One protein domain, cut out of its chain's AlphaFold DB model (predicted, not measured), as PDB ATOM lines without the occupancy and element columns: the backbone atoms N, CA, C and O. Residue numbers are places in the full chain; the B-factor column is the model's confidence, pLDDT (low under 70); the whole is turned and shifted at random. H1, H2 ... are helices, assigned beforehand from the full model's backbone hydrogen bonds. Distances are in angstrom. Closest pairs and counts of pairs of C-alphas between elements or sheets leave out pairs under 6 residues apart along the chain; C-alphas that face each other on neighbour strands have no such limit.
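What this domain is: This is residues 153 to 225 of the 226 residues of the protein "Cobalt ECF transporter T component CbiQ" of Methanosarcinales archaeon Met12 (UniProt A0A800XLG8). Two long helices, H1 and H2, form a helical hairpin whose arms cross each other as a narrow X, joined at one end by the loop of residues 183 to 192. At the other end the arms spread apart, and residues 153 to 160 of H1 and residues 215 to 225, of which 215 to 222 belong to H2, stick out free. The printed part has 73 residues, with two named helices in the order H1, H2 and no named strand; the class is all helix. The whole is loose, with a radius of gyration of the C-alphas of 16.0 A, and is a rod spanning 49 by 21 by 18 A.

Where its parts are: H1 is residues 153 to 182, from C-alpha 153 at (-29.680, -52.890, -18.390) to C-alpha 182 at (-18.427, -13.067, -32.275), 43.6 A from first to last C-alpha. After a short link of 10 residues, H2 is residues 193 to 222, 43.5 A long, from C-alpha 193 at (-23.332, -8.826, -13.358) to C-alpha 222 at (-40.519, -45.711, -28.750).

How they stand to each other: H1 and H2 touch, with 6 pairs of C-alphas within 8 A; the closest C-alphas are those of Phe 173 and Leu 206, 7.1 A apart. H1 touches H2 with residues 169 to 176 alone, and H2 touches H1 with residues 202 to 210 alone. They run opposite ways at a steep tilt of 41 degrees, with their centres 10.4 A apart. Every O i to N i+4 pair of H2 is within hydrogen-bond range, and 24 of 26 are in H1.

The domain as a whole: The two C-alphas farthest apart are those of Ser 188 and Gly 225, at 50.2 A, while those of Lys 153 and Gly 225 are 15.9 A apart. Without the stretches that stand free, the body has 54 residues and spans 35 by 18 by 16 A. The printed part has no cut. The mean pLDDT of the printed part is 89.4, and residues 186 to 188 are under 70.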
ATOM      1  N   LYS A 153     -29.836 -53.535 -17.073       88.69
ATOM      2  CA  LYS A 153     -29.680 -52.890 -18.390       88.69
ATOM      3  C   LYS A 153     -30.018 -51.399 -18.382       88.69
ATOM      4  O   LYS A 153     -29.375 -50.635 -19.093       88.69
ATOM      5  N   ILE A 154     -30.966 -50.986 -17.540       90.56
ATOM      6  CA  ILE A 154     -31.359 -49.583 -17.384       90.56
ATOM      7  C   ILE A 154     -30.181 -48.690 -16.968       90.56
ATOM      8  O   ILE A 154     -29.990 -47.632 -17.557       90.56
ATOM      9  N   PHE A 155     -29.338 -49.130 -16.026       91.44
ATOM     10  CA  PHE A 155     -28.186 -48.348 -15.572       91.44
ATOM     11  C   PHE A 155     -27.113 -48.269 -16.652       91.44
ATOM     12  O   PHE A 155     -26.608 -47.188 -16.933       91.44
ATOM     13  N   VAL A 156     -26.819 -49.395 -17.308       91.56
ATOM     14  CA  VAL A 156     -25.846 -49.458 -18.408       91.56
ATOM     15  C   VAL A 156     -26.261 -48.519 -19.544       91.56
ATOM     16  O   VAL A 156     -25.456 -47.716 -20.018       91.56
ATOM     17  N   GLN A 157     -27.533 -48.565 -19.949       90.31
ATOM     18  CA  GLN A 157     -28.079 -47.708 -21.001       90.31
ATOM     19  C   GLN A 157     -28.080 -46.232 -20.601       90.31
ATOM     20  O   GLN A 157     -27.670 -45.393 -21.403       90.31
ATOM     21  N   MET A 158     -28.482 -45.907 -19.367       92.56
ATOM     22  CA  MET A 158     -28.409 -44.540 -18.848       92.56
ATOM     23  C   MET A 158     -26.972 -44.014 -18.890       92.56
ATOM     24  O   MET A 158     -26.738 -42.953 -19.462       92.56
ATOM     25  N   THR A 159     -25.992 -44.771 -18.386       91.62
ATOM     26  CA  THR A 159     -24.575 -44.378 -18.415       91.62
ATOM     27  C   THR A 159     -24.054 -44.208 -19.843       91.62
ATOM     28  O   THR A 159     -23.367 -43.224 -20.125       91.62
ATOM     29  N   LEU A 160     -24.411 -45.109 -20.765       90.06
ATOM     30  CA  LEU A 160     -24.024 -45.014 -22.175       90.06
ATOM     31  C   LEU A 160     -24.591 -43.753 -22.841       90.06
ATOM     32  O   LEU A 160     -23.873 -43.050 -23.559       90.06
ATOM     33  N   PHE A 161     -25.865 -43.440 -22.590       90.62
ATOM     34  CA  PHE A 161     -26.476 -42.207 -23.075       90.62
ATOM     35  C   PHE A 161     -25.811 -40.981 -22.461       90.62
ATOM     36  O   PHE A 161     -25.425 -40.085 -23.207       90.62
ATOM     37  N   THR A 162     -25.601 -40.949 -21.145       91.56
ATOM     38  CA  THR A 162     -24.908 -39.849 -20.467       91.56
ATOM     39  C   THR A 162     -23.523 -39.611 -21.063       91.56
ATOM     40  O   THR A 162     -23.216 -38.477 -21.425       91.56
ATOM     41  N   TYR A 163     -22.720 -40.664 -21.251       88.75
ATOM     42  CA  TYR A 163     -21.390 -40.558 -21.859       88.75
ATOM     43  C   TYR A 163     -21.461 -39.930 -23.252       88.75
ATOM     44  O   TYR A 163     -20.788 -38.941 -23.533       88.75
ATOM     45  N   ARG A 164     -22.348 -40.442 -24.113       87.50
ATOM     46  CA  ARG A 164     -22.540 -39.915 -25.468       87.50
ATOM     47  C   ARG A 164     -23.025 -38.460 -25.469       87.50
ATOM     48  O   ARG A 164     -22.568 -37.669 -26.296       87.50
ATOM     49  N   TYR A 165     -23.961 -38.108 -24.589       90.50
ATOM     50  CA  TYR A 165     -24.565 -36.777 -24.558       90.50
ATOM     51  C   TYR A 165     -23.667 -35.719 -23.922       90.50
ATOM     52  O   TYR A 165     -23.751 -34.571 -24.345       90.50
ATOM     53  N   ILE A 166     -22.768 -36.072 -22.998       90.75
ATOM     54  CA  ILE A 166     -21.786 -35.125 -22.443       90.75
ATOM     55  C   ILE A 166     -20.965 -34.478 -23.565       90.75
ATOM     56  O   ILE A 166     -20.894 -33.253 -23.634       90.75
ATOM     57  N   PHE A 167     -20.412 -35.263 -24.492       86.81
ATOM     58  CA  PHE A 167     -19.616 -34.711 -25.597       86.81
ATOM     59  C   PHE A 167     -20.443 -33.844 -26.541       86.81
ATOM     60  O   PHE A 167     -20.022 -32.766 -26.948       86.81
ATOM     61  N   LEU A 168     -21.663 -34.278 -26.829       89.94
ATOM     62  CA  LEU A 168     -22.592 -33.522 -27.655       89.94
ATOM     63  C   LEU A 168     -22.937 -32.165 -27.027       89.94
ATOM     64  O   LEU A 168     -23.005 -31.157 -27.735       89.94
ATOM     65  N   LEU A 169     -23.144 -32.131 -25.709       91.06
ATOM     66  CA  LEU A 169     -23.397 -30.904 -24.960       91.06
ATOM     67  C   LEU A 169     -22.161 -30.006 -24.909       91.06
ATOM     68  O   LEU A 169     -22.310 -28.792 -25.024       91.06
ATOM     69  N   ILE A 170     -20.956 -30.573 -24.803       91.12
ATOM     70  CA  ILE A 170     -19.700 -29.818 -24.901       91.12
ATOM     71  C   ILE A 170     -19.595 -29.140 -26.272       91.12
ATOM     72  O   ILE A 170     -19.330 -27.939 -26.337       91.12
ATOM     73  N   ASP A 171     -19.868 -29.857 -27.362       90.56
ATOM     74  CA  ASP A 171     -19.823 -29.285 -28.712       90.56
ATOM     75  C   ASP A 171     -20.865 -28.170 -28.896       90.56
ATOM     76  O   ASP A 171     -20.594 -27.144 -29.528       90.56
ATOM     77  N   GLU A 172     -22.065 -28.346 -28.333       90.81
ATOM     78  CA  GLU A 172     -23.119 -27.328 -28.356       90.81
ATOM     79  C   GLU A 172     -22.739 -26.099 -27.527       90.81
ATOM     80  O   GLU A 172     -22.878 -24.966 -27.997       90.81
ATOM     81  N   PHE A 173     -22.182 -26.304 -26.334       91.62
ATOM     82  CA  PHE A 173     -21.662 -25.228 -25.496       91.62
ATOM     83  C   PHE A 173     -20.570 -24.443 -26.224       91.62
ATOM     84  O   PHE A 173     -20.601 -23.213 -26.244       91.62
ATOM     85  N   GLN A 174     -19.639 -25.127 -26.891       91.44
ATOM     86  CA  GLN A 174     -18.598 -24.475 -27.679       91.44
ATOM     87  C   GLN A 174     -19.173 -23.677 -28.858       91.44
ATOM     88  O   GLN A 174     -18.690 -22.578 -29.136       91.44
ATOM     89  N   ARG A 175     -20.211 -24.183 -29.544       90.81
ATOM     90  CA  ARG A 175     -20.917 -23.434 -30.602       90.81
ATOM     91  C   ARG A 175     -21.545 -22.152 -30.056       90.81
ATOM     92  O   ARG A 175     -21.331 -21.087 -30.636       90.81
ATOM     93  N   ILE A 176     -22.257 -22.235 -28.931       89.94
ATOM     94  CA  ILE A 176     -22.875 -21.067 -28.284       89.94
ATOM     95  C   ILE A 176     -21.799 -20.076 -27.824       89.94
ATOM     96  O   ILE A 176     -21.906 -18.881 -28.096       89.94
ATOM     97  N   SER A 177     -20.725 -20.568 -27.204       89.00
ATOM     98  CA  SER A 177     -19.607 -19.743 -26.740       89.00
ATOM     99  C   SER A 177     -18.923 -19.001 -27.893       89.00
ATOM    100  O   SER A 177     -18.665 -17.802 -27.786       89.00
ATOM    101  N   ARG A 178     -18.681 -19.667 -29.033       90.56
ATOM    102  CA  ARG A 178     -18.131 -19.019 -30.237       90.56
ATOM    103  C   ARG A 178     -19.063 -17.928 -30.768       90.56
ATOM    104  O   ARG A 178     -18.600 -16.820 -31.013       90.56
ATOM    105  N   ALA A 179     -20.366 -18.199 -30.865       90.56
ATOM    106  CA  ALA A 179     -21.347 -17.209 -31.311       90.56
ATOM    107  C   ALA A 179     -21.413 -15.982 -30.382       90.56
ATOM    108  O   ALA A 179     -21.539 -14.853 -30.852       90.56
ATOM    109  N   GLN A 180     -21.293 -16.183 -29.067       88.25
ATOM    110  CA  GLN A 180     -21.231 -15.089 -28.095       88.25
ATOM    111  C   GLN A 180     -19.967 -14.244 -28.264       88.25
ATOM    112  O   GLN A 180     -20.062 -13.019 -28.307       88.25
ATOM    113  N   LYS A 181     -18.802 -14.882 -28.428       88.50
ATOM    114  CA  LYS A 181     -17.535 -14.180 -28.688       88.50
ATOM    115  C   LYS A 181     -17.610 -13.324 -29.957       88.50
ATOM    116  O   LYS A 181     -17.196 -12.171 -29.927       88.50
ATOM    117  N   SER A 182     -18.215 -13.834 -31.034       90.12
ATOM    118  CA  SER A 182     -18.427 -13.067 -32.275       90.12
ATOM    119  C   SER A 182     -19.349 -11.854 -32.101       90.12
ATOM    120  O   SER A 182     -19.208 -10.877 -32.825       90.12
ATOM    121  N   ARG A 183     -20.267 -11.878 -31.126       88.12
ATOM    122  CA  ARG A 183     -21.138 -10.738 -30.774       88.12
ATOM    123  C   ARG A 183     -20.454  -9.710 -29.860       88.12
ATOM    124  O   ARG A 183     -21.131  -8.865 -29.286       88.12
ATOM    125  N   GLY A 184     -19.133  -9.792 -29.695       81.69
ATOM    126  CA  GLY A 184     -18.357  -8.868 -28.867       81.69
ATOM    127  C   GLY A 184     -18.373  -9.194 -27.372       81.69
ATOM    128  O   GLY A 184     -17.957  -8.368 -26.563       81.69
ATOM    129  N   PHE A 185     -18.833 -10.386 -26.971       79.69
ATOM    130  CA  PHE A 185     -18.751 -10.803 -25.572       79.69
ATOM    131  C   PHE A 185     -17.312 -11.211 -25.210       79.69
ATOM    132  O   PHE A 185     -16.881 -12.340 -25.459       79.69
ATOM    133  N   GLY A 186     -16.567 -10.275 -24.617       68.31
ATOM    134  CA  GLY A 186     -15.253 -10.502 -24.019       68.31
ATOM    135  C   GLY A 186     -15.385 -10.856 -22.538       68.31
ATOM    136  O   GLY A 186     -15.706 -10.005 -21.714       68.31
ATOM    137  N   SER A 187     -15.140 -12.118 -22.189       64.31
ATOM    138  CA  SER A 187     -15.154 -12.599 -20.802       64.31
ATOM    139  C   SER A 187     -13.926 -12.081 -20.040       64.31
ATOM    140  O   SER A 187     -12.962 -12.823 -19.883       64.31
ATOM    141  N   SER A 188     -13.926 -10.820 -19.593       65.81
ATOM    142  CA  SER A 188     -12.802 -10.284 -18.805       65.81
ATOM    143  C   SER A 188     -13.001 -10.401 -17.293       65.81
ATOM    144  O   SER A 188     -12.017 -10.491 -16.566       65.81
ATOM    145  N   ASN A 189     -14.245 -10.449 -16.794       77.38
ATOM    146  CA  ASN A 189     -14.492 -10.549 -15.356       77.38
ATOM    147  C   ASN A 189     -15.768 -11.343 -15.025       77.38
ATOM    148  O   ASN A 189     -16.875 -10.954 -15.413       77.38
ATOM    149  N   LEU A 190     -15.606 -12.450 -14.289       75.69
ATOM    150  CA  LEU A 190     -16.697 -13.312 -13.810       75.69
ATOM    151  C   LEU A 190     -17.559 -12.633 -12.738       75.69
ATOM    152  O   LEU A 190     -18.735 -12.960 -12.622       75.69
ATOM    153  N   MET A 191     -17.010 -11.658 -12.004       76.94
ATOM    154  CA  MET A 191     -17.742 -10.912 -10.971       76.94
ATOM    155  C   MET A 191     -18.656  -9.822 -11.544       76.94
ATOM    156  O   MET A 191     -19.385  -9.158 -10.810       76.94
ATOM    157  N   HIS A 192     -18.631  -9.601 -12.860       85.50
ATOM    158  CA  HIS A 192     -19.480  -8.600 -13.480       85.50
ATOM    159  C   HIS A 192     -20.895  -9.152 -13.718       85.50
ATOM    160  O   HIS A 192     -21.077 -10.191 -14.355       85.50
ATOM    161  N   MET A 193     -21.920  -8.416 -13.276       85.25
ATOM    162  CA  MET A 193     -23.332  -8.826 -13.358       85.25
ATOM    163  C   MET A 193     -23.765  -9.219 -14.785       85.25
ATOM    164  O   MET A 193     -24.510 -10.180 -14.981       85.25
ATOM    165  N   ARG A 194     -23.271  -8.509 -15.815       84.19
ATOM    166  CA  ARG A 194     -23.580  -8.835 -17.222       84.19
ATOM    167  C   ARG A 194     -22.974 -10.174 -17.654       84.19
ATOM    168  O   ARG A 194     -23.597 -10.894 -18.437       84.19
ATOM    169  N   THR A 195     -21.801 -10.530 -17.128       86.62
ATOM    170  CA  THR A 195     -21.148 -11.822 -17.377       86.62
ATOM    171  C   THR A 195     -21.981 -12.951 -16.782       86.62
ATOM    172  O   THR A 195     -22.323 -13.889 -17.499       86.62
ATOM    173  N   MET A 196     -22.413 -12.817 -15.523       87.88
ATOM    174  CA  MET A 196     -23.280 -13.805 -14.865       87.88
ATOM    175  C   MET A 196     -24.617 -13.978 -15.596       87.88
ATOM    176  O   MET A 196     -25.027 -15.108 -15.850       87.88
ATOM    177  N   LYS A 197     -25.262 -12.881 -16.019       88.50
ATOM    178  CA  LYS A 197     -26.508 -12.941 -16.806       88.50
ATOM    179  C   LYS A 197     -26.314 -13.685 -18.129       88.50
ATOM    180  O   LYS A 197     -27.160 -14.480 -18.529       88.50
ATOM    181  N   THR A 198     -25.192 -13.448 -18.803       88.38
ATOM    182  CA  THR A 198     -24.880 -14.108 -20.078       88.38
ATOM    183  C   THR A 198     -24.616 -15.599 -19.884       88.38
ATOM    184  O   THR A 198     -25.154 -16.406 -20.637       88.38
ATOM    185  N   ILE A 199     -23.863 -15.975 -18.845       89.12
ATOM    186  CA  ILE A 199     -23.634 -17.379 -18.478       89.12
ATOM    187  C   ILE A 199     -24.963 -18.063 -18.136       89.12
ATOM    188  O   ILE A 199     -25.236 -19.141 -18.658       89.12
ATOM    189  N   GLY A 200     -25.818 -17.420 -17.336       91.75
ATOM    190  CA  GLY A 200     -27.152 -17.927 -17.007       91.75
ATOM    191  C   GLY A 200     -28.004 -18.173 -18.255       91.75
ATOM    192  O   GLY A 200     -28.580 -19.248 -18.402       91.75
ATOM    193  N   ASN A 201     -28.003 -17.235 -19.207       91.19
ATOM    194  CA  ASN A 201     -28.692 -17.408 -20.490       91.19
ATOM    195  C   ASN A 201     -28.119 -18.573 -21.313       91.19
ATOM    196  O   ASN A 201     -28.881 -19.316 -21.929       91.19
ATOM    197  N   THR A 202     -26.794 -18.760 -21.326       91.94
ATOM    198  CA  THR A 202     -26.149 -19.902 -21.996       91.94
ATOM    199  C   THR A 202     -26.586 -21.226 -21.384       91.94
ATOM    200  O   THR A 202     -26.958 -22.143 -22.114       91.94
ATOM    201  N   VAL A 203     -26.558 -21.326 -20.053       93.81
ATOM    202  CA  VAL A 203     -26.960 -22.534 -19.322       93.81
ATOM    203  C   VAL A 203     -28.445 -22.822 -19.539       93.81
ATOM    204  O   VAL A 203     -28.796 -23.953 -19.862       93.81
ATOM    205  N   GLY A 204     -29.306 -21.804 -19.461       95.00
ATOM    206  CA  GLY A 204     -30.738 -21.944 -19.736       95.00
ATOM    207  C   GLY A 204     -31.021 -22.415 -21.166       95.00
ATOM    208  O   GLY A 204     -31.793 -23.349 -21.370       95.00
ATOM    209  N   MET A 205     -30.338 -21.842 -22.162       93.06
ATOM    210  CA  MET A 205     -30.461 -22.279 -23.558       93.06
ATOM    211  C   MET A 205     -30.003 -23.729 -23.747       93.06
ATOM    212  O   MET A 205     -30.654 -24.490 -24.462       93.06
ATOM    213  N   LEU A 206     -28.888 -24.121 -23.121       94.38
ATOM    214  CA  LEU A 206     -28.408 -25.501 -23.161       94.38
ATOM    215  C   LEU A 206     -29.395 -26.467 -22.516       94.38
ATOM    216  O   LEU A 206     -29.634 -27.532 -23.077       94.38
ATOM    217  N   PHE A 207     -29.987 -26.085 -21.387       95.44
ATOM    218  CA  PHE A 207     -30.984 -26.894 -20.698       95.44
ATOM    219  C   PHE A 207     -32.192 -27.169 -21.600       95.44
ATOM    220  O   PHE A 207     -32.484 -28.334 -21.869       95.44
ATOM    221  N   VAL A 208     -32.813 -26.124 -22.163       95.44
ATOM    222  CA  VAL A 208     -33.964 -26.267 -23.077       95.44
ATOM    223  C   VAL A 208     -33.610 -27.152 -24.273       95.44
ATOM    224  O   VAL A 208     -34.304 -28.128 -24.551       95.44
ATOM    225  N   LYS A 209     -32.470 -26.896 -24.928       92.06
ATOM    226  CA  LYS A 209     -32.010 -27.708 -26.067       92.06
ATOM    227  C   LYS A 209     -31.751 -29.168 -25.696       92.06
ATOM    228  O   LYS A 209     -32.014 -30.060 -26.504       92.06
ATOM    229  N   SER A 210     -31.192 -29.421 -24.512       92.94
ATOM    230  CA  SER A 210     -30.923 -30.778 -24.028       92.94
ATOM    231  C   SER A 210     -32.217 -31.537 -23.734       92.94
ATOM    232  O   SER A 210     -32.324 -32.701 -24.113       92.94
ATOM    233  N   TYR A 211     -33.218 -30.853 -23.173       95.12
ATOM    234  CA  TYR A 211     -34.538 -31.405 -22.886       95.12
ATOM    235  C   TYR A 211     -35.289 -31.769 -24.175       95.12
ATOM    236  O   TYR A 211     -35.645 -32.927 -24.372       95.12
ATOM    237  N   GLU A 212     -35.417 -30.829 -25.118       95.19
ATOM    238  CA  GLU A 212     -36.048 -31.076 -26.427       95.19
ATOM    239  C   GLU A 212     -35.353 -32.194 -27.215       95.19
ATOM    240  O   GLU A 212     -35.954 -32.902 -28.027       95.19
ATOM    241  N   ARG A 213     -34.038 -32.345 -27.032       92.94
ATOM    242  CA  ARG A 213     -33.290 -33.441 -27.644       92.94
ATOM    243  C   ARG A 213     -33.558 -34.774 -26.951       92.94
ATOM    244  O   ARG A 213     -33.664 -35.771 -27.661       92.94
ATOM    245  N   GLY A 214     -33.667 -34.787 -25.625       93.75
ATOM    246  CA  GLY A 214     -34.067 -35.959 -24.848       93.75
ATOM    247  C   GLY A 214     -35.425 -36.491 -25.300       93.75
ATOM    248  O   GLY A 214     -35.512 -37.654 -25.683       93.75
ATOM    249  N   GLU A 215     -36.427 -35.614 -25.394       95.56
ATOM    250  CA  GLU A 215     -37.775 -35.943 -25.882       95.56
ATOM    251  C   GLU A 215     -37.749 -36.543 -27.294       95.56
ATOM    252  O   GLU A 215     -38.285 -37.622 -27.534       95.56
ATOM    253  N   ARG A 216     -37.038 -35.906 -28.235       94.88
ATOM    254  CA  ARG A 216     -36.915 -36.434 -29.608       94.88
ATOM    255  C   ARG A 216     -36.261 -37.811 -29.665       94.88
ATOM    256  O   ARG A 216     -36.619 -38.624 -30.513       94.88
ATOM    257  N   VAL A 217     -35.272 -38.062 -28.812       94.06
ATOM    258  CA  VAL A 217     -34.597 -39.365 -28.748       94.06
ATOM    259  C   VAL A 217     -35.528 -40.405 -28.143       94.06
ATOM    260  O   VAL A 217     -35.599 -41.512 -28.667       94.06
ATOM    261  N   TYR A 218     -36.251 -40.049 -27.086       94.06
ATOM    262  CA  TYR A 218     -37.216 -40.926 -26.445       94.06
ATOM    263  C   TYR A 218     -38.337 -41.337 -27.409       94.06
ATOM    264  O   TYR A 218     -38.573 -42.528 -27.602       94.06
ATOM    265  N   GLU A 219     -38.938 -40.384 -28.122       96.56
ATOM    266  CA  GLU A 219     -39.960 -40.669 -29.137       96.56
ATOM    267  C   GLU A 219     -39.416 -41.524 -30.296       96.56
ATOM    268  O   GLU A 219     -40.071 -42.461 -30.767       96.56
ATOM    269  N   ALA A 220     -38.166 -41.291 -30.712       96.00
ATOM    270  CA  ALA A 220     -37.501 -42.135 -31.704       96.00
ATOM    271  C   ALA A 220     -37.228 -43.563 -31.191       96.00
ATOM    272  O   ALA A 220     -37.273 -44.513 -31.975       96.00
ATOM    273  N   MET A 221     -36.938 -43.732 -29.897       94.56
ATOM    274  CA  MET A 221     -36.760 -45.046 -29.268       94.56
ATOM    275  C   MET A 221     -38.085 -45.802 -29.190       94.56
ATOM    276  O   MET A 221     -38.141 -46.951 -29.622       94.56
ATOM    277  N   ARG A 222     -39.163 -45.138 -28.755       96.06
ATOM    278  CA  ARG A 222     -40.519 -45.711 -28.750       96.06
ATOM    279  C   ARG A 222     -40.948 -46.172 -30.141       96.06
ATOM    280  O   ARG A 222     -41.456 -47.276 -30.298       96.06
ATOM    281  N   SER A 223     -40.650 -45.377 -31.168       96.00
ATOM    282  CA  SER A 223     -40.940 -45.723 -32.569       96.00
ATOM    283  C   SER A 223     -40.199 -46.977 -33.062       96.00
ATOM    284  O   SER A 223     -40.610 -47.589 -34.043       96.00
ATOM    285  N   ARG A 224     -39.101 -47.370 -32.402       94.44
ATOM    286  CA  ARG A 224     -38.316 -48.579 -32.708       94.44
ATOM    287  C   ARG A 224     -38.684 -49.784 -31.831       94.44
ATOM    288  O   ARG A 224     -38.016 -50.808 -31.938       94.44
ATOM    289  N   GLY A 225     -39.721 -49.671 -30.999       91.69
ATOM    290  CA  GLY A 225     -40.185 -50.749 -30.122       91.69
ATOM    291  C   GLY A 225     -39.383 -50.899 -28.828       91.69
ATOM    292  O   GLY A 225     -39.212 -52.023 -28.362       91.69
TER     293      GLY A 225